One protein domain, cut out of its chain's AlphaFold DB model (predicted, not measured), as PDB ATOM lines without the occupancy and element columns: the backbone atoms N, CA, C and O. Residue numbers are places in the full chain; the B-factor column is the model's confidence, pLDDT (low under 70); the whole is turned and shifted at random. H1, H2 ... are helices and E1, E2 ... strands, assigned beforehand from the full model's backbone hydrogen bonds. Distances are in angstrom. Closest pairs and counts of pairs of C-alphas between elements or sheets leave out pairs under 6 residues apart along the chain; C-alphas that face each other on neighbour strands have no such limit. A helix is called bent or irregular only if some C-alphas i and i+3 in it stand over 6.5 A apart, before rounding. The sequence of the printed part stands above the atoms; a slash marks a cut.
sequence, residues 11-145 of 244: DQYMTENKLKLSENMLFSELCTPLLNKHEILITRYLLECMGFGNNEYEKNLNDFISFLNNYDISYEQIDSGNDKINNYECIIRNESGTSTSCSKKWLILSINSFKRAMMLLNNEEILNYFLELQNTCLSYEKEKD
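Overview. This is residues 11 to 145 of the 244 residues of the protein "MSV199 domain" of Cinara cedri (UniProt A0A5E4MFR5). A small sheet of three strands sits in the body of the model with helices round it: H3 beside its edge strand E1, H5 and H8 to one side, and the short H6 and H7 to the other. The longest helix, H9, turns back from H8 at a corner and runs past H3 toward the far end, where the short H1 and H2 lie. The printed part has 135 residues, with nine named helices and three named strands in the order H1 H2 H3 E1 H4 H5 E2 H6 H7 E3 H8 H9; the sheet order is E1 E3 E2, antiparallel, and the class is mostly helix. It is compact, with a radius of gyration of the C-alphas of 15.3 A and spans of 44 by 31 by 25 A.

Along the chain. The strands are E1, residues 40 to 42, 6.4 A; E3, residues 105 to 109, 13.5 A; and E2, residues 76 to 79, 10.2 A. The longer helices are H9, residues 124 to 145, 31.5 A; H5, residues 57 to 70, 19.8 A; H3, residues 25 to 36, 17.9 A; and H8, residues 111 to 121, 15.3 A. H3 is only just irregular: C-alphas 29 and 32 are 6.7 A apart. The short helices are H1, residues 11 to 16; H2, 20 to 23; H4, 44 to 49; H6, 83 to 87; and H7, 89 to 94. C-alpha 11 is at (180.966, 135.767, 239.119), C-alpha 105 at (158.776, 148.399, 256.171) and C-alpha 145 at (173.077, 135.065, 224.166).

Arrangement. E3 is the inner strand, antiparallel to E1 at 144 degrees, with N 40 and O 109 2.7 A apart, and to E2 at 151 degrees, with N 108 and O 76 2.8 A apart. E1, H4, H5 and E2 form a split strand-helix-strand unit, two strands running the same way with E3 between them, and its crossover is right-handed. H3, H5, H6 and H8 are on the sheet but each only grazes it. H3 touches H9, closest at the C-alphas of Leu 35 and Cys 137, 6.1 A, at a steep tilt of 42 degrees, the same way. H8 and H9 only just touch, with 3 pairs of C-alphas within 8 A, and only at the corner; the closest C-alphas are those of Met 118 and Leu 127, 5.7 A. H4 touches H5, closest at the C-alphas of Arg 44 and Tyr 57, 6.4 A. H1 touches H2, closest at the C-alphas of Met 14 and Ser 22, 7.1 A. H7 is close to H3 but not clearly touching, with the C-alphas of Glu 29 and Cys 90 6.2 A apart. Every O i to N i+4 pair is within hydrogen-bond range in H1, H4, H5, H7, H8 and H9; in H3 it is 6 of 8, in H6 0 of 1 with 2 of 2 O i to N i+3 pairs, and H2 is too short for such a pair.

Size, cuts and confidence. The C-alphas of Thr 100 and Asp 145 are the two farthest apart, 45.8 A. The printed part has no cut and no long link. The mean pLDDT of the printed part is 81.0, and it is under 70 at residues 20 to 23, 54 to 55 and 89 to 103.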
ATOM      1  N   ASP A  11     179.754 135.678 238.293       76.44
ATOM      2  CA  ASP A  11     180.966 135.767 239.119       76.44
ATOM      3  C   ASP A  11     182.219 135.318 238.354       76.44
ATOM      4  O   ASP A  11     183.279 135.945 238.439       76.44
ATOM      5  N   GLN A  12     182.093 134.258 237.550       80.12
ATOM      6  CA  GLN A  12     183.156 133.829 236.639       80.12
ATOM      7  C   GLN A  12     183.424 134.901 235.583       80.12
ATOM      8  O   GLN A  12     184.581 135.203 235.311       80.12
ATOM      9  N   TYR A  13     182.370 135.538 235.068       80.94
ATOM     10  CA  TYR A  13     182.489 136.572 234.043       80.94
ATOM     11  C   TYR A  13     183.245 137.785 234.580       80.94
ATOM     12  O   TYR A  13     184.161 138.299 233.941       80.94
ATOM     13  N   MET A  14     182.913 138.198 235.801       78.94
ATOM     14  CA  MET A  14     183.596 139.278 236.509       78.94
ATOM     15  C   MET A  14     185.066 138.937 236.768       78.94
ATOM     16  O   MET A  14     185.938 139.783 236.569       78.94
ATOM     17  N   THR A  15     185.351 137.691 237.157       80.62
ATOM     18  CA  THR A  15     186.714 137.219 237.442       80.62
ATOM     19  C   THR A  15     187.581 137.195 236.182       80.62
ATOM     20  O   THR A  15     188.699 137.711 236.193       80.62
ATOM     21  N   GLU A  16     187.066 136.651 235.077       80.25
ATOM     22  CA  GLU A  16     187.773 136.589 233.791       80.25
ATOM     23  C   GLU A  16     188.065 137.985 233.231       80.25
ATOM     24  O   GLU A  16     189.161 138.242 232.726       80.25
ATOM     25  N   ASN A  17     187.130 138.921 233.417       75.81
ATOM     26  CA  ASN A  17     187.277 140.311 232.993       75.81
ATOM     27  C   ASN A  17     187.987 141.208 234.026       75.81
ATOM     28  O   ASN A  17     188.126 142.410 233.799       75.81
ATOM     29  N   LYS A  18     188.480 140.643 235.140       75.12
ATOM     30  CA  LYS A  18     189.198 141.357 236.219       75.12
ATOM     31  C   LYS A  18     188.419 142.553 236.782       75.12
ATOM     32  O   LYS A  18     189.002 143.591 237.109       75.12
ATOM     33  N   LEU A  19     187.101 142.418 236.890       71.50
ATOM     34  CA  LEU A  19     186.224 143.466 237.395       71.50
ATOM     35  C   LEU A  19     186.223 143.448 238.925       71.50
ATOM     36  O   LEU A  19     185.856 142.458 239.545       71.50
ATOM     37  N   LYS A  20     186.608 144.569 239.544       67.81
ATOM     38  CA  LYS A  20     186.666 144.723 241.014       67.81
ATOM     39  C   LYS A  20     185.292 144.880 241.680       67.81
ATOM     40  O   LYS A  20     185.205 145.013 242.896       67.81
ATOM     41  N   LEU A  21     184.219 144.906 240.891       65.25
ATOM     42  CA  LEU A  21     182.870 145.234 241.352       65.25
ATOM     43  C   LEU A  21     182.295 144.188 242.324       65.25
ATOM     44  O   LEU A  21     181.430 144.541 243.123       65.25
ATOM     45  N   SER A  22     182.784 142.942 242.290       59.53
ATOM     46  CA  SER A  22     182.249 141.796 243.042       59.53
ATOM     47  C   SER A  22     182.602 141.761 244.534       59.53
ATOM     48  O   SER A  22     182.050 140.946 245.265       59.53
ATOM     49  N   GLU A  23     183.515 142.612 245.012       60.91
ATOM     50  CA  GLU A  23     184.000 142.573 246.407       60.91
ATOM     51  C   GLU A  23     183.134 143.386 247.391       60.91
ATOM     52  O   GLU A  23     183.395 143.391 248.594       60.91
ATOM     53  N   ASN A  24     182.097 144.073 246.906       71.19
ATOM     54  CA  ASN A  24     181.274 144.988 247.699       71.19
ATOM     55  C   ASN A  24     179.877 144.390 247.982       71.19
ATOM     56  O   ASN A  24     179.277 143.777 247.103       71.19
ATOM     57  N   MET A  25     179.315 144.609 249.180       73.25
ATOM     58  CA  MET A  25     177.922 144.254 249.511       73.25
ATOM     59  C   MET A  25     176.908 144.813 248.496       73.25
ATOM     60  O   MET A  25     175.920 144.136 248.203       73.25
ATOM     61  N   LEU A  26     177.192 145.975 247.887       77.38
ATOM     62  CA  LEU A  26     176.379 146.566 246.817       77.38
ATOM     63  C   LEU A  26     176.178 145.606 245.639       77.38
ATOM     64  O   LEU A  26     175.104 145.586 245.040       77.38
ATOM     65  N   PHE A  27     177.181 144.780 245.329       81.31
ATOM     66  CA  PHE A  27     177.087 143.783 244.270       81.31
ATOM     67  C   PHE A  27     175.959 142.795 244.552       81.31
ATOM     68  O   PHE A  27     175.089 142.589 243.712       81.31
ATOM     69  N   SER A  28     175.933 142.223 245.757       76.75
ATOM     70  CA  SER A  28     174.939 141.214 246.129       76.75
ATOM     71  C   SER A  28     173.507 141.756 246.143       76.75
ATOM     72  O   SER A  28     172.568 141.019 245.841       76.75
ATOM     73  N   GLU A  29     173.338 143.044 246.449       78.94
ATOM     74  CA  GLU A  29     172.024 143.682 246.529       78.94
ATOM     75  C   GLU A  29     171.522 144.201 245.177       78.94
ATOM     76  O   GLU A  29     170.315 144.195 244.940       78.94
ATOM     77  N   LEU A  30     172.417 144.610 244.269       85.25
ATOM     78  CA  LEU A  30     172.046 145.221 242.987       85.25
ATOM     79  C   LEU A  30     172.179 144.274 241.788       85.25
ATOM     80  O   LEU A  30     171.392 144.379 240.849       85.25
ATOM     81  N   CYS A  31     173.131 143.339 241.799       83.31
ATOM     82  CA  CYS A  31     173.413 142.474 240.650       83.31
ATOM     83  C   CYS A  31     172.222 141.567 240.312       83.31
ATOM     84  O   CYS A  31     171.791 141.508 239.160       83.31
ATOM     85  N   THR A  32     171.632 140.917 241.318       81.69
ATOM     86  CA  THR A  32     170.499 139.999 241.117       81.69
ATOM     87  C   THR A  32     169.261 140.715 240.557       81.69
ATOM     88  O   THR A  32     168.727 140.245 239.546       81.69
ATOM     89  N   PRO A  33     168.811 141.860 241.115       84.25
ATOM     90  CA  PRO A  33     167.736 142.640 240.502       84.25
ATOM     91  C   PRO A  33     168.043 143.101 239.076       84.25
ATOM     92  O   PRO A  33     167.166 143.030 238.216       84.25
ATOM     93  N   LEU A  34     169.280 143.534 238.805       86.50
ATOM     94  CA  LEU A  34     169.682 144.009 237.479       86.50
ATOM     95  C   LEU A  34     169.641 142.895 236.426       86.50
ATOM     96  O   LEU A  34     169.089 143.115 235.349       86.50
ATOM     97  N   LEU A  35     170.170 141.707 236.736       83.94
ATOM     98  CA  LEU A  35     170.174 140.559 235.822       83.94
ATOM     99  C   LEU A  35     168.769 140.015 235.563       83.94
ATOM    100  O   LEU A  35     168.420 139.691 234.432       83.94
ATOM    101  N   ASN A  36     167.939 139.939 236.600       82.38
ATOM    102  CA  ASN A  36     166.591 139.384 236.475       82.38
ATOM    103  C   ASN A  36     165.545 140.430 236.060       82.38
ATOM    104  O   ASN A  36     164.362 140.108 235.946       82.38
ATOM    105  N   LYS A  37     165.964 141.684 235.839       82.81
ATOM    106  CA  LYS A  37     165.089 142.827 235.519       82.81
ATOM    107  C   LYS A  37     163.978 143.006 236.558       82.81
ATOM    108  O   LYS A  37     162.861 143.414 236.235       82.81
ATOM    109  N   HIS A  38     164.300 142.687 237.809       84.38
ATOM    110  CA  HIS A  38     163.419 142.854 238.951       84.38
ATOM    111  C   HIS A  38     163.562 144.246 239.556       84.38
ATOM    112  O   HIS A  38     164.482 145.009 239.261       84.38
ATOM    113  N   GLU A  39     162.603 144.579 240.406       89.81
ATOM    114  CA  GLU A  39     162.641 145.794 241.195       89.81
ATOM    115  C   GLU A  39     163.772 145.718 242.235       89.81
ATOM    116  O   GLU A  39     164.239 144.643 242.609       89.81
ATOM    117  N   ILE A  40     164.252 146.877 242.670       89.25
ATOM    118  CA  ILE A  40     165.335 147.025 243.636       89.25
ATOM    119  C   ILE A  40     164.714 147.289 244.997       89.25
ATOM    120  O   ILE A  40     163.971 148.256 245.183       89.25
ATOM    121  N   LEU A  41     165.051 146.433 245.952       89.94
ATOM    122  CA  LEU A  41     164.711 146.626 247.348       89.94
ATOM    123  C   LEU A  41     165.712 147.577 248.004       89.94
ATOM    124  O   LEU A  41     166.919 147.363 247.941       89.94
ATOM    125  N   ILE A  42     165.203 148.587 248.698       89.31
ATOM    126  CA  ILE A  42     166.013 149.535 249.456       89.31
ATOM    127  C   ILE A  42     166.280 148.986 250.854       89.31
ATOM    128  O   ILE A  42     165.440 149.053 251.757       89.31
ATOM    129  N   THR A  43     167.475 148.436 251.021       86.44
ATOM    130  CA  THR A  43     167.993 147.958 252.303       86.44
ATOM    131  C   THR A  43     168.560 149.113 253.128       86.44
ATOM    132  O   THR A  43     168.785 150.226 252.641       86.44
ATOM    133  N   ARG A  44     168.854 148.835 254.401       84.06
ATOM    134  CA  ARG A  44     169.626 149.750 255.248       84.06
ATOM    135  C   ARG A  44     170.983 150.094 254.633       84.06
ATOM    136  O   ARG A  44     171.381 151.251 254.668       84.06
ATOM    137  N   TYR A  45     171.663 149.101 254.072       83.94
ATOM    138  CA  TYR A  45     172.985 149.279 253.490       83.94
ATOM    139  C   TYR A  45     172.943 150.214 252.276       83.94
ATOM    140  O   TYR A  45     173.721 151.162 252.203       83.94
ATOM    141  N   LEU A  46     171.964 150.036 251.381       87.38
ATOM    142  CA  LEU A  46     171.757 150.957 250.264       87.38
ATOM    143  C   LEU A  46     171.468 152.381 250.744       87.38
ATOM    144  O   LEU A  46     172.035 153.319 250.192       87.38
ATOM    145  N   LEU A  47     170.629 152.564 251.771       88.69
ATOM    146  CA  LEU A  47     170.374 153.889 252.355       88.69
ATOM    147  C   LEU A  47     171.654 154.540 252.883       88.69
ATOM    148  O   LEU A  47     171.915 155.703 252.576       88.69
ATOM    149  N   GLU A  48     172.459 153.788 253.633       87.06
ATOM    150  CA  GLU A  48     173.732 154.262 254.180       87.06
ATOM    151  C   GLU A  48     174.692 154.684 253.066       87.06
ATOM    152  O   GLU A  48     175.221 155.795 253.107       87.06
ATOM    153  N   CYS A  49     174.843 153.854 252.029       84.69
ATOM    154  CA  CYS A  49     175.630 154.197 250.852       84.69
ATOM    155  C   CYS A  49     175.103 155.490 250.209       84.69
ATOM    156  O   CYS A  49     175.864 156.434 250.001       84.69
ATOM    157  N   MET A  50     173.795 155.589 249.964       87.00
ATOM    158  CA  MET A  50     173.154 156.764 249.356       87.00
ATOM    159  C   MET A  50     173.304 158.065 250.172       87.00
ATOM    160  O   MET A  50     172.891 159.122 249.698       87.00
ATOM    161  N   GLY A  51     173.905 158.016 251.365       86.06
ATOM    162  CA  GLY A  51     174.149 159.166 252.234       86.06
ATOM    163  C   GLY A  51     173.102 159.336 253.337       86.06
ATOM    164  O   GLY A  51     173.196 160.268 254.133       86.06
ATOM    165  N   PHE A  52     172.132 158.424 253.436       84.12
ATOM    166  CA  PHE A  52     171.113 158.390 254.487       84.12
ATOM    167  C   PHE A  52     171.581 157.492 255.638       84.12
ATOM    168  O   PHE A  52     170.970 156.470 255.934       84.12
ATOM    169  N   GLY A  53     172.713 157.845 256.250       71.56
ATOM    170  CA  GLY A  53     173.436 157.005 257.211       71.56
ATOM    171  C   GLY A  53     173.366 157.458 258.670       71.56
ATOM    172  O   GLY A  53     174.370 157.375 259.372       71.56
ATOM    173  N   ASN A  54     172.225 157.960 259.156       67.88
ATOM    174  CA  ASN A  54     172.074 158.199 260.598       67.88
ATOM    175  C   ASN A  54     171.828 156.868 261.338       67.88
ATOM    176  O   ASN A  54     171.350 155.907 260.744       67.88
ATOM    177  N   ASN A  55     172.093 156.792 262.647       68.12
ATOM    178  CA  ASN A  55     171.958 155.549 263.434       68.12
ATOM    179  C   ASN A  55     170.525 154.954 263.502       68.12
ATOM    180  O   ASN A  55     170.341 153.886 264.086       68.12
ATOM    181  N   GLU A  56     169.518 155.605 262.909       83.12
ATOM    182  CA  GLU A  56     168.106 155.208 262.937       83.12
ATOM    183  C   GLU A  56     167.576 154.907 261.525       83.12
ATOM    184  O   GLU A  56     167.325 155.816 260.733       83.12
ATOM    185  N   TYR A  57     167.352 153.621 261.221       81.75
ATOM    186  CA  TYR A  57     166.859 153.162 259.913       81.75
ATOM    187  C   TYR A  57     165.525 153.804 259.514       81.75
ATOM    188  O   TYR A  57     165.389 154.273 258.390       81.75
ATOM    189  N   GLU A  58     164.550 153.866 260.428       83.50
ATOM    190  CA  GLU A  58     163.226 154.432 260.128       83.50
ATOM    191  C   GLU A  58     163.305 155.905 259.726       83.50
ATOM    192  O   GLU A  58     162.606 156.344 258.815       83.50
ATOM    193  N   LYS A  59     164.191 156.667 260.376       86.56
ATOM    194  CA  LYS A  59     164.425 158.066 260.034       86.56
ATOM    195  C   LYS A  59     165.039 158.189 258.641       86.56
ATOM    196  O   LYS A  59     164.502 158.917 257.817       86.56
ATOM    197  N   ASN A  60     166.087 157.418 258.355       87.75
ATOM    198  CA  ASN A  60     166.734 157.401 257.039       87.75
ATOM    199  C   ASN A  60     165.759 156.999 255.924       87.75
ATOM    200  O   ASN A  60     165.769 157.583 254.843       87.75
ATOM    201  N   LEU A  61     164.886 156.027 256.200       89.19
ATOM    202  CA  LEU A  61     163.851 155.592 255.274       89.19
ATOM    203  C   LEU A  61     162.841 156.712 255.007       89.19
ATOM    204  O   LEU A  61     162.509 156.966 253.854       89.19
ATOM    205  N   ASN A  62     162.378 157.412 256.046       91.00
ATOM    206  CA  ASN A  62     161.448 158.537 255.908       91.00
ATOM    207  C   ASN A  62     162.081 159.746 255.198       91.00
ATOM    208  O   ASN A  62     161.415 160.400 254.391       91.00
ATOM    209  N   ASP A  63     163.362 160.023 255.454       92.19
ATOM    210  CA  ASP A  63     164.130 161.055 254.751       92.19
ATOM    211  C   ASP A  63     164.235 160.708 253.257       92.19
ATOM    212  O   ASP A  63     163.987 161.555 252.395       92.19
ATOM    213  N   PHE A  64     164.500 159.437 252.938       93.75
ATOM    214  CA  PHE A  64     164.526 158.959 251.559       93.75
ATOM    215  C   PHE A  64     163.139 158.985 250.899       93.75
ATOM    216  O   PHE A  64     163.019 159.439 249.766       93.75
ATOM    217  N   ILE A  65     162.066 158.599 251.597       93.81
ATOM    218  CA  ILE A  65     160.680 158.729 251.104       93.81
ATOM    219  C   ILE A  65     160.354 160.189 250.782       93.81
ATOM    220  O   ILE A  65     159.786 160.485 249.732       93.81
ATOM    221  N   SER A  66     160.734 161.108 251.669       94.81
ATOM    222  CA  SER A  66     160.530 162.544 251.466       94.81
ATOM    223  C   SER A  66     161.277 163.025 250.225       94.81
ATOM    224  O   SER A  66     160.708 163.737 249.401       94.81
ATOM    225  N   PHE A  67     162.518 162.570 250.039       95.12
ATOM    226  CA  PHE A  67     163.285 162.803 248.820       95.12
ATOM    227  C   PHE A  67     162.569 162.259 247.569       95.12
ATOM    228  O   PHE A  67     162.387 163.004 246.609       95.12
ATOM    229  N   LEU A  68     162.104 161.006 247.578       96.00
ATOM    230  CA  LEU A  68     161.404 160.405 246.435       96.00
ATOM    231  C   LEU A  68     160.126 161.176 246.077       96.00
ATOM    232  O   LEU A  68     159.893 161.463 244.902       96.00
ATOM    233  N   ASN A  69     159.339 161.565 247.084       95.38
ATOM    234  CA  ASN A  69     158.122 162.357 246.903       95.38
ATOM    235  C   ASN A  69     158.430 163.751 246.329       95.38
ATOM    236  O   ASN A  69     157.723 164.212 245.437       95.38
ATOM    237  N   ASN A  70     159.502 164.408 246.792       96.62
ATOM    238  CA  ASN A  70     159.900 165.738 246.309       96.62
ATOM    239  C   ASN A  70     160.242 165.754 244.813       96.62
ATOM    240  O   ASN A  70     160.058 166.774 244.150       96.62
ATOM    241  N   TYR A  71     160.742 164.637 244.284       95.19
ATOM    242  CA  TYR A  71     161.127 164.499 242.878       95.19
ATOM    243  C   TYR A  71     160.135 163.687 242.039       95.19
ATOM    244  O   TYR A  71     160.436 163.386 240.880       95.19
ATOM    245  N   ASP A  72     158.966 163.352 242.590       95.44
ATOM    246  CA  ASP A  72     157.937 162.551 241.919       95.44
ATOM    247  C   ASP A  72     158.509 161.232 241.357       95.44
ATOM    248  O   ASP A  72     158.471 160.940 240.156       95.44
ATOM    249  N   ILE A  73     159.168 160.465 242.232       95.62
ATOM    250  CA  ILE A  73     159.719 159.143 241.923       95.62
ATOM    251  C   ILE A  73     158.800 158.082 242.523       95.62
ATOM    252  O   ILE A  73     158.584 158.044 243.730       95.62
ATOM    253  N   SER A  74     158.293 157.182 241.679       94.12
ATOM    254  CA  SER A  74     157.414 156.093 242.105       94.12
ATOM    255  C   SER A  74     158.160 155.032 242.920       94.12
ATOM    256  O   SER A  74     159.228 154.561 242.508       94.12
ATOM    257  N   TYR A  75     157.547 154.589 244.013       94.88
ATOM    258  CA  TYR A  75     157.991 153.466 244.838       94.88
ATOM    259  C   TYR A  75     156.783 152.689 245.371       94.88
ATOM    260  O   TYR A  75     155.676 153.222 245.460       94.88
ATOM    261  N   GLU A  76     157.010 151.438 245.753       93.06
ATOM    262  CA  GLU A  76     156.067 150.624 246.515       93.06
ATOM    263  C   GLU A  76     156.615 150.423 247.925       93.06
ATOM    264  O   GLU A  76     157.794 150.123 248.107       93.06
ATOM    265  N   GLN A  77     155.765 150.594 248.935       90.62
ATOM    266  CA  GLN A  77     156.115 150.274 250.311       90.62
ATOM    267  C   GLN A  77     155.561 148.897 250.661       90.62
ATOM    268  O   GLN A  77     154.368 148.644 250.501       90.62
ATOM    269  N   ILE A  78     156.426 148.027 251.167       87.69
ATOM    270  CA  ILE A  78     156.072 146.672 251.587       87.69
ATOM    271  C   ILE A  78     156.387 146.477 253.067       87.69
ATOM    272  O   ILE A  78     157.259 147.148 253.618       87.69
ATOM    273  N   ASP A  79     155.680 145.558 253.711       84.62
ATOM    274  CA  ASP A  79     155.912 145.157 255.095       84.62
ATOM    275  C   ASP A  79     156.301 143.679 255.185       84.62
ATOM    276  O   ASP A  79     156.266 142.956 254.191       84.62
ATOM    277  N   SER A  80     156.648 143.219 256.388       75.75
ATOM    278  CA  SER A  80     157.100 141.843 256.631       75.75
ATOM    279  C   SER A  80     156.055 140.763 256.338       75.75
ATOM    280  O   SER A  80     156.403 139.587 256.349       75.75
ATOM    281  N   GLY A  81     154.789 141.134 256.127       73.56
ATOM    282  CA  GLY A  81     153.717 140.214 255.750       73.56
ATOM    283  C   GLY A  81     153.534 140.072 254.238       73.56
ATOM    284  O   GLY A  81     152.699 139.281 253.811       73.56
ATOM    285  N   ASN A  82     154.275 140.829 253.424       80.62
ATOM    286  CA  ASN A  82     154.130 140.818 251.976       80.62
ATOM    287  C   ASN A  82     154.909 139.660 251.328       80.62
ATOM    288  O   ASN A  82     156.132 139.573 251.451       80.62
ATOM    289  N   ASP A  83     154.217 138.823 250.550       79.56
ATOM    290  CA  ASP A  83     154.799 137.662 249.857       79.56
ATOM    291  C   ASP A  83     155.955 138.022 248.907       79.56
ATOM    292  O   ASP A  83     156.837 137.191 248.665       79.56
ATOM    293  N   LYS A  84     155.998 139.263 248.393       78.44
ATOM    294  CA  LYS A  84     157.074 139.747 247.511       78.44
ATOM    295  C   LYS A  84     158.451 139.707 248.174       78.44
ATOM    296  O   LYS A  84     159.446 139.637 247.458       78.44
ATOM    297  N   ILE A  85     158.526 139.718 249.507       74.00
ATOM    298  CA  ILE A  85     159.788 139.633 250.259       74.00
ATOM    299  C   ILE A  85     160.565 138.362 249.928       74.00
ATOM    300  O   ILE A  85     161.792 138.398 249.865       74.00
ATOM    301  N   ASN A  86     159.869 137.257 249.646       72.00
ATOM    302  CA  ASN A  86     160.505 135.975 249.336       72.00
ATOM    303  C   ASN A  86     161.361 136.017 248.058       72.00
ATOM    304  O   ASN A  86     162.219 135.160 247.872       72.00
ATOM    305  N   ASN A  87     161.166 137.025 247.201       73.75
ATOM    306  CA  ASN A  87     161.961 137.218 245.989       73.75
ATOM    307  C   ASN A  87     163.323 137.890 246.258       73.75
ATOM    308  O   ASN A  87     164.137 137.997 245.342       73.75
ATOM    309  N   TYR A  88     163.585 138.344 247.488       73.00
ATOM    310  CA  TYR A  88     164.777 139.114 247.846       73.00
ATOM    311  C   TYR A  88     165.630 138.372 248.883       73.00
ATOM    312  O   TYR A  88     165.457 138.528 250.092       73.00
ATOM    313  N   GLU A  89     166.620 137.600 248.416       65.50
ATOM    314  CA  GLU A  89     167.557 136.878 249.298       65.50
ATOM    315  C   GLU A  89     168.323 137.799 250.272       65.50
ATOM    316  O   GLU A  89     168.719 137.359 251.355       65.50
ATOM    317  N   CYS A  90     168.521 139.076 249.922       60.72
ATOM    318  CA  CYS A  90     169.239 140.049 250.751       60.72
ATOM    319  C   CYS A  90     168.542 140.337 252.097       60.72
ATOM    320  O   CYS A  90     169.230 140.506 253.106       60.72
ATOM    321  N   ILE A  91     167.203 140.294 252.156       60.44
ATOM    322  CA  ILE A  91     166.438 140.442 253.411       60.44
ATOM    323  C   ILE A  91     166.706 139.248 254.334       60.44
ATOM    324  O   ILE A  91     166.920 139.411 255.536       60.44
ATOM    325  N   ILE A  92     166.737 138.040 253.765       56.56
ATOM    326  CA  ILE A  92     166.889 136.784 254.511       56.56
ATOM    327  C   ILE A  92     168.262 136.726 255.204       56.56
ATOM    328  O   ILE A  92     168.362 136.269 256.347       56.56
ATOM    329  N   ARG A  93     169.318 137.223 254.539       54.94
ATOM    330  CA  ARG A  93     170.701 137.169 255.047       54.94
ATOM    331  C   ARG A  93     171.033 138.248 256.083       54.94
ATOM    332  O   ARG A  93     171.735 137.937 257.039       54.94
ATOM    333  N   ASN A  94     170.543 139.479 255.918       52.72
ATOM    334  CA  ASN A  94     171.017 140.629 256.709       52.72
ATOM    335  C   ASN A  94     170.066 141.063 257.838       52.72
ATOM    336  O   ASN A  94     170.489 141.770 258.752       52.72
ATOM    337  N   GLU A  95     168.796 140.646 257.815       55.56
ATOM    338  CA  GLU A  95     167.781 141.149 258.754       55.56
ATOM    339  C   GLU A  95     167.173 140.098 259.696       55.56
ATOM    340  O   GLU A  95     166.353 140.442 260.553       55.56
ATOM    341  N   SER A  96     167.612 138.841 259.605       48.22
ATOM    342  CA  SER A  96     167.116 137.701 260.395       48.22
ATOM    343  C   SER A  96     167.596 137.662 261.860       48.22
ATOM    344  O   SER A  96     167.238 136.749 262.602       48.22
ATOM    345  N   GLY A  97     168.377 138.653 262.310       45.12
ATOM    346  CA  GLY A  97     169.070 138.626 263.604       45.12
ATOM    347  C   GLY A  97     168.433 139.375 264.781       45.12
ATOM    348  O   GLY A  97     168.947 139.254 265.890       45.12
ATOM    349  N   THR A  98     167.355 140.148 264.612       42.69
ATOM    350  CA  THR A  98     166.778 140.924 265.730       42.69
ATOM    351  C   THR A  98     165.314 140.592 265.986       42.69
ATOM    352  O   THR A  98     164.401 140.941 265.242       42.69
ATOM    353  N   SER A  99     165.106 139.895 267.099       44.12
ATOM    354  CA  SER A  99     163.827 139.595 267.724       44.12
ATOM    355  C   SER A  99     163.101 140.878 268.132       44.12
ATOM    356  O   SER A  99     163.374 141.461 269.174       44.12
ATOM    357  N   THR A 100     162.147 141.322 267.324       42.81
ATOM    358  CA  THR A 100     160.958 142.067 267.775       42.81
ATOM    359  C   THR A 100     159.946 142.066 266.632       42.81
ATOM    360  O   THR A 100     160.249 142.477 265.518       42.81
ATOM    361  N   SER A 101     158.743 141.555 266.894       44.34
ATOM    362  CA  SER A 101     157.670 141.339 265.915       44.34
ATOM    363  C   SER A 101     156.968 142.634 265.463       44.34
ATOM    364  O   SER A 101     155.742 142.669 265.367       44.34
ATOM    365  N   CYS A 102     157.715 143.711 265.220       43.97
ATOM    366  CA  CYS A 102     157.171 144.999 264.798       43.97
ATOM    367  C   CYS A 102     157.499 145.254 263.325       43.97
ATOM    368  O   CYS A 102     158.643 145.527 262.985       43.97
ATOM    369  N   SER A 103     156.470 145.126 262.483       60.56
ATOM    370  CA  SER A 103     156.240 145.786 261.186       60.56
ATOM    371  C   SER A 103     157.421 146.539 260.554       60.56
ATOM    372  O   SER A 103     157.356 147.758 260.371       60.56
ATOM    373  N   LYS A 104     158.496 145.839 260.188       71.75
ATOM    374  CA  LYS A 104     159.535 146.447 259.358       71.75
ATOM    375  C   LYS A 104     158.934 146.750 257.993       71.75
ATOM    376  O   LYS A 104     158.190 145.932 257.448       71.75
ATOM    377  N   LYS A 105     159.220 147.946 257.485       83.88
ATOM    378  CA  LYS A 105     158.776 148.399 256.171       83.88
ATOM    379  C   LYS A 105     159.991 148.606 255.288       83.88
ATOM    380  O   LYS A 105     160.960 149.214 255.730       83.88
ATOM    381  N   TRP A 106     159.893 148.162 254.046       87.75
ATOM    382  CA  TRP A 106     160.902 148.378 253.019       87.75
ATOM    383  C   TRP A 106     160.292 149.101 251.826       87.75
ATOM    384  O   TRP A 106     159.068 149.167 251.673       87.75
ATOM    385  N   LEU A 107     161.160 149.642 250.979       90.81
ATOM    386  CA  LEU A 107     160.770 150.263 249.723       90.81
ATOM    387  C   LEU A 107     161.262 149.411 248.568       90.81
ATOM    388  O   LEU A 107     162.393 148.927 248.580       90.81
ATOM    389  N   ILE A 108     160.413 149.279 247.564       91.62
ATOM    390  CA  ILE A 108     160.723 148.658 246.290       91.62
ATOM    391  C   ILE A 108     160.640 149.739 245.216       91.62
ATOM    392  O   ILE A 108     159.676 150.506 245.152       91.62
ATOM    393  N   LEU A 109     161.668 149.817 244.379       93.69
ATOM    394  CA  LEU A 109     161.730 150.740 243.254       93.69
ATOM    395  C   LEU A 109     161.981 149.978 241.960       93.69
ATOM    396  O   LEU A 109     162.818 149.084 241.904       93.69
ATOM    397  N   SER A 110     161.341 150.398 240.871       93.56
ATOM    398  CA  SER A 110     161.765 149.945 239.544       93.56
ATOM    399  C   SER A 110     163.228 150.340 239.287       93.56
ATOM    400  O   SER A 110     163.695 151.365 239.794       93.56
ATOM    401  N   ILE A 111     163.946 149.589 238.445       91.38
ATOM    402  CA  ILE A 111     165.340 149.906 238.066       91.38
ATOM    403  C   ILE A 111     165.462 151.350 237.552       91.38
ATOM    404  O   ILE A 111     166.419 152.054 237.871       91.38
ATOM    405  N   ASN A 112     164.469 151.823 236.794       91.75
ATOM    406  CA  ASN A 112     164.443 153.189 236.271       91.75
ATOM    407  C   ASN A 112     164.211 154.230 237.372       91.75
ATOM    408  O   ASN A 112     164.876 155.266 237.380       91.75
ATOM    409  N   SER A 113     163.301 153.953 238.310       94.06
ATOM    410  CA  SER A 113     163.044 154.818 239.466       94.06
ATOM    411  C   SER A 113     164.287 154.931 240.349       94.06
ATOM    412  O   SER A 113     164.673 156.035 240.726       94.06
ATOM    413  N   PHE A 114     164.965 153.808 240.603       92.62
ATOM    414  CA  PHE A 114     166.218 153.778 241.352       92.62
ATOM    415  C   PHE A 114     167.333 154.543 240.629       92.62
ATOM    416  O   PHE A 114     167.972 155.407 241.223       92.62
ATOM    417  N   LYS A 115     167.517 154.317 239.322       91.19
ATOM    418  CA  LYS A 115     168.483 155.064 238.502       91.19
ATOM    419  C   LYS A 115     168.229 156.571 238.557       91.19
ATOM    420  O   LYS A 115     169.166 157.347 238.729       91.19
ATOM    421  N   ARG A 116     166.965 156.990 238.452       92.38
ATOM    422  CA  ARG A 116     166.571 158.401 238.566       92.38
ATOM    423  C   ARG A 116     166.894 158.960 239.953       92.38
ATOM    424  O   ARG A 116     167.432 160.059 240.033       92.38
ATOM    425  N   ALA A 117     166.625 158.202 241.018       92.62
ATOM    426  CA  ALA A 117     167.005 158.581 242.377       92.62
ATOM    427  C   ALA A 117     168.528 158.764 242.508       92.62
ATOM    428  O   ALA A 117     168.967 159.785 243.030       92.62
ATOM    429  N   MET A 118     169.333 157.843 241.961       90.56
ATOM    430  CA  MET A 118     170.803 157.921 242.017       90.56
ATOM    431  C   MET A 118     171.336 159.167 241.315       90.56
ATOM    432  O   MET A 118     172.192 159.867 241.850       90.56
ATOM    433  N   MET A 119     170.792 159.478 240.136       89.50
ATOM    434  CA  MET A 119     171.171 160.674 239.381       89.50
ATOM    435  C   MET A 119     170.851 161.972 240.134       89.50
ATOM    436  O   MET A 119     171.584 162.947 240.005       89.50
ATOM    437  N   LEU A 120     169.764 161.995 240.910       91.75
ATOM    438  CA  LEU A 120     169.318 163.181 241.647       91.75
ATOM    439  C   LEU A 120     170.018 163.359 242.997       91.75
ATOM    440  O   LEU A 120     170.192 164.492 243.436       91.75
ATOM    441  N   LEU A 121     170.446 162.269 243.638       88.38
ATOM    442  CA  LEU A 121     171.229 162.323 244.879       88.38
ATOM    443  C   LEU A 121     172.624 162.919 244.678       88.38
ATOM    444  O   LEU A 121     173.247 163.340 245.648       88.38
ATOM    445  N   ASN A 122     173.108 162.969 243.432       82.00
ATOM    446  CA  ASN A 122     174.411 163.522 243.069       82.00
ATOM    447  C   ASN A 122     175.585 162.884 243.845       82.00
ATOM    448  O   ASN A 122     176.597 163.532 244.111       82.00
ATOM    449  N   ASN A 123     175.448 161.609 244.221       83.12
ATOM    450  CA  ASN A 123     176.535 160.813 244.780       83.12
ATOM    451  C   ASN A 123     177.274 160.125 243.624       83.12
ATOM    452  O   ASN A 123     176.839 159.083 243.129       83.12
ATOM    453  N   GLU A 124     178.360 160.751 243.161       83.50
ATOM    454  CA  GLU A 124     179.114 160.294 241.985       83.50
ATOM    455  C   GLU A 124     179.655 158.871 242.146       83.50
ATOM    456  O   GLU A 124     179.616 158.099 241.193       83.50
ATOM    457  N   GLU A 125     180.120 158.497 243.339       83.00
ATOM    458  CA  GLU A 125     180.720 157.181 243.583       83.00
ATOM    459  C   GLU A 125     179.703 156.056 243.360       83.00
ATOM    460  O   GLU A 125     179.960 155.110 242.614       83.00
ATOM    461  N   ILE A 126     178.509 156.193 243.936       82.75
ATOM    462  CA  ILE A 126     177.455 155.178 243.825       82.75
ATOM    463  C   ILE A 126     176.822 155.183 242.450       82.75
ATOM    464  O   ILE A 126     176.519 154.118 241.914       82.75
ATOM    465  N   LEU A 127     176.629 156.365 241.866       85.75
ATOM    466  CA  LEU A 127     176.117 156.467 240.510       85.75
ATOM    467  C   LEU A 127     177.068 155.777 239.527       85.75
ATOM    468  O   LEU A 127     176.611 154.969 238.719       85.75
ATOM    469  N   ASN A 128     178.373 156.042 239.624       87.12
ATOM    470  CA  ASN A 128     179.380 155.401 238.782       87.12
ATOM    471  C   ASN A 128     179.408 153.889 239.016       87.12
ATOM    472  O   ASN A 128     179.328 153.140 238.047       87.12
ATOM    473  N   TYR A 129     179.402 153.436 240.274       87.00
ATOM    474  CA  TYR A 129     179.343 152.009 240.600       87.00
ATOM    475  C   TYR A 129     178.102 151.328 240.001       87.00
ATOM    476  O   TYR A 129     178.205 150.283 239.360       87.00
ATOM    477  N   PHE A 130     176.920 151.929 240.164       86.94
ATOM    478  CA  PHE A 130     175.671 151.396 239.619       86.94
ATOM    479  C   PHE A 130     175.690 151.341 238.087       86.94
ATOM    480  O   PHE A 130     175.237 150.356 237.503       86.94
ATOM    481  N   LEU A 131     176.210 152.378 237.424       88.00
ATOM    482  CA  LEU A 131     176.315 152.423 235.965       88.00
ATOM    483  C   LEU A 131     177.322 151.402 235.432       88.00
ATOM    484  O   LEU A 131     177.034 150.735 234.437       88.00
ATOM    485  N   GLU A 132     178.473 151.256 236.087       88.94
ATOM    486  CA  GLU A 132     179.459 150.226 235.760       88.94
ATOM    487  C   GLU A 132     178.849 148.833 235.904       88.94
ATOM    488  O   GLU A 132     178.870 148.064 234.945       88.94
ATOM    489  N   LEU A 133     178.204 148.548 237.039       87.00
ATOM    490  CA  LEU A 133     177.535 147.271 237.276       87.00
ATOM    491  C   LEU A 133     176.440 146.996 236.238       87.00
ATOM    492  O   LEU A 133     176.395 145.908 235.665       87.00
ATOM    493  N   GLN A 134     175.592 147.985 235.941       88.44
ATOM    494  CA  GLN A 134     174.559 147.880 234.908       88.44
ATOM    495  C   GLN A 134     175.166 147.544 233.539       88.44
ATOM    496  O   GLN A 134     174.672 146.649 232.853       88.44
ATOM    497  N   ASN A 135     176.237 148.233 233.142       89.19
ATOM    498  CA  ASN A 135     176.915 147.969 231.876       89.19
ATOM    499  C   ASN A 135     177.517 146.566 231.843       89.19
ATOM    500  O   ASN A 135     177.412 145.883 230.826       89.19
ATOM    501  N   THR A 136     178.101 146.106 232.949       87.31
ATOM    502  CA  THR A 136     178.641 144.752 233.024       87.31
ATOM    503  C   THR A 136     177.550 143.692 232.928       87.31
ATOM    504  O   THR A 136     177.708 142.745 232.160       87.31
ATOM    505  N   CYS A 137     176.430 143.852 233.639       86.81
ATOM    506  CA  CYS A 137     175.286 142.945 233.525       86.81
ATOM    507  C   CYS A 137     174.773 142.874 232.076       86.81
ATOM    508  O   CYS A 137     174.517 141.786 231.570       86.81
ATOM    509  N   LEU A 138     174.693 144.014 231.381       88.00
ATOM    510  CA  LEU A 138     174.291 144.066 229.971       88.00
ATOM    511  C   LEU A 138     175.289 143.367 229.037       88.00
ATOM    512  O   LEU A 138     174.875 142.714 228.080       88.00
ATOM    513  N   SER A 139     176.593 143.518 229.272       88.00
ATOM    514  CA  SER A 139     177.620 142.817 228.490       88.00
ATOM    515  C   SER A 139     177.561 141.308 228.717       88.00
ATOM    516  O   SER A 139     177.587 140.547 227.753       88.00
ATOM    517  N   TYR A 140     177.373 140.886 229.968       87.62
ATOM    518  CA  TYR A 140     177.194 139.485 230.327       87.62
ATOM    519  C   TYR A 140     175.973 138.853 229.641       87.62
ATOM    520  O   TYR A 140     176.099 137.782 229.050       87.62
ATOM    521  N   GLU A 141     174.808 139.517 229.660       86.06
ATOM    522  CA  GLU A 141     173.610 139.031 228.953       86.06
ATOM    523  C   GLU A 141     173.897 138.815 227.458       86.06
ATOM    524  O   GLU A 141     173.585 137.760 226.908       86.06
ATOM    525  N   LYS A 142     174.562 139.779 226.807       87.50
ATOM    526  CA  LYS A 142     174.907 139.682 225.379       87.50
ATOM    527  C   LYS A 142     175.859 138.531 225.081       87.50
ATOM    528  O   LYS A 142     175.689 137.846 224.076       87.50
ATOM    529  N   GLU A 143     176.876 138.333 225.910       86.19
ATOM    530  CA  GLU A 143     177.827 137.237 225.721       86.19
ATOM    531  C   GLU A 143     177.180 135.874 225.938       86.19
ATOM    532  O   GLU A 143     177.447 134.940 225.178       86.19
ATOM    533  N   LYS A 144     176.278 135.770 226.916       84.88
ATOM    534  CA  LYS A 144     175.481 134.565 227.127       84.88
ATOM    535  C   LYS A 144     174.629 134.245 225.898       84.88
ATOM    536  O   LYS A 144     174.708 133.127 225.392       84.88
ATOM    537  N   ASP A 145     173.900 135.228 225.371       85.56
ATOM    538  CA  ASP A 145     173.077 135.065 224.166       85.56
ATOM    539  C   ASP A 145     173.917 134.638 222.949       85.56
ATOM    540  O   ASP A 145     173.530 133.745 222.188       85.56
TER     541      ASP A 145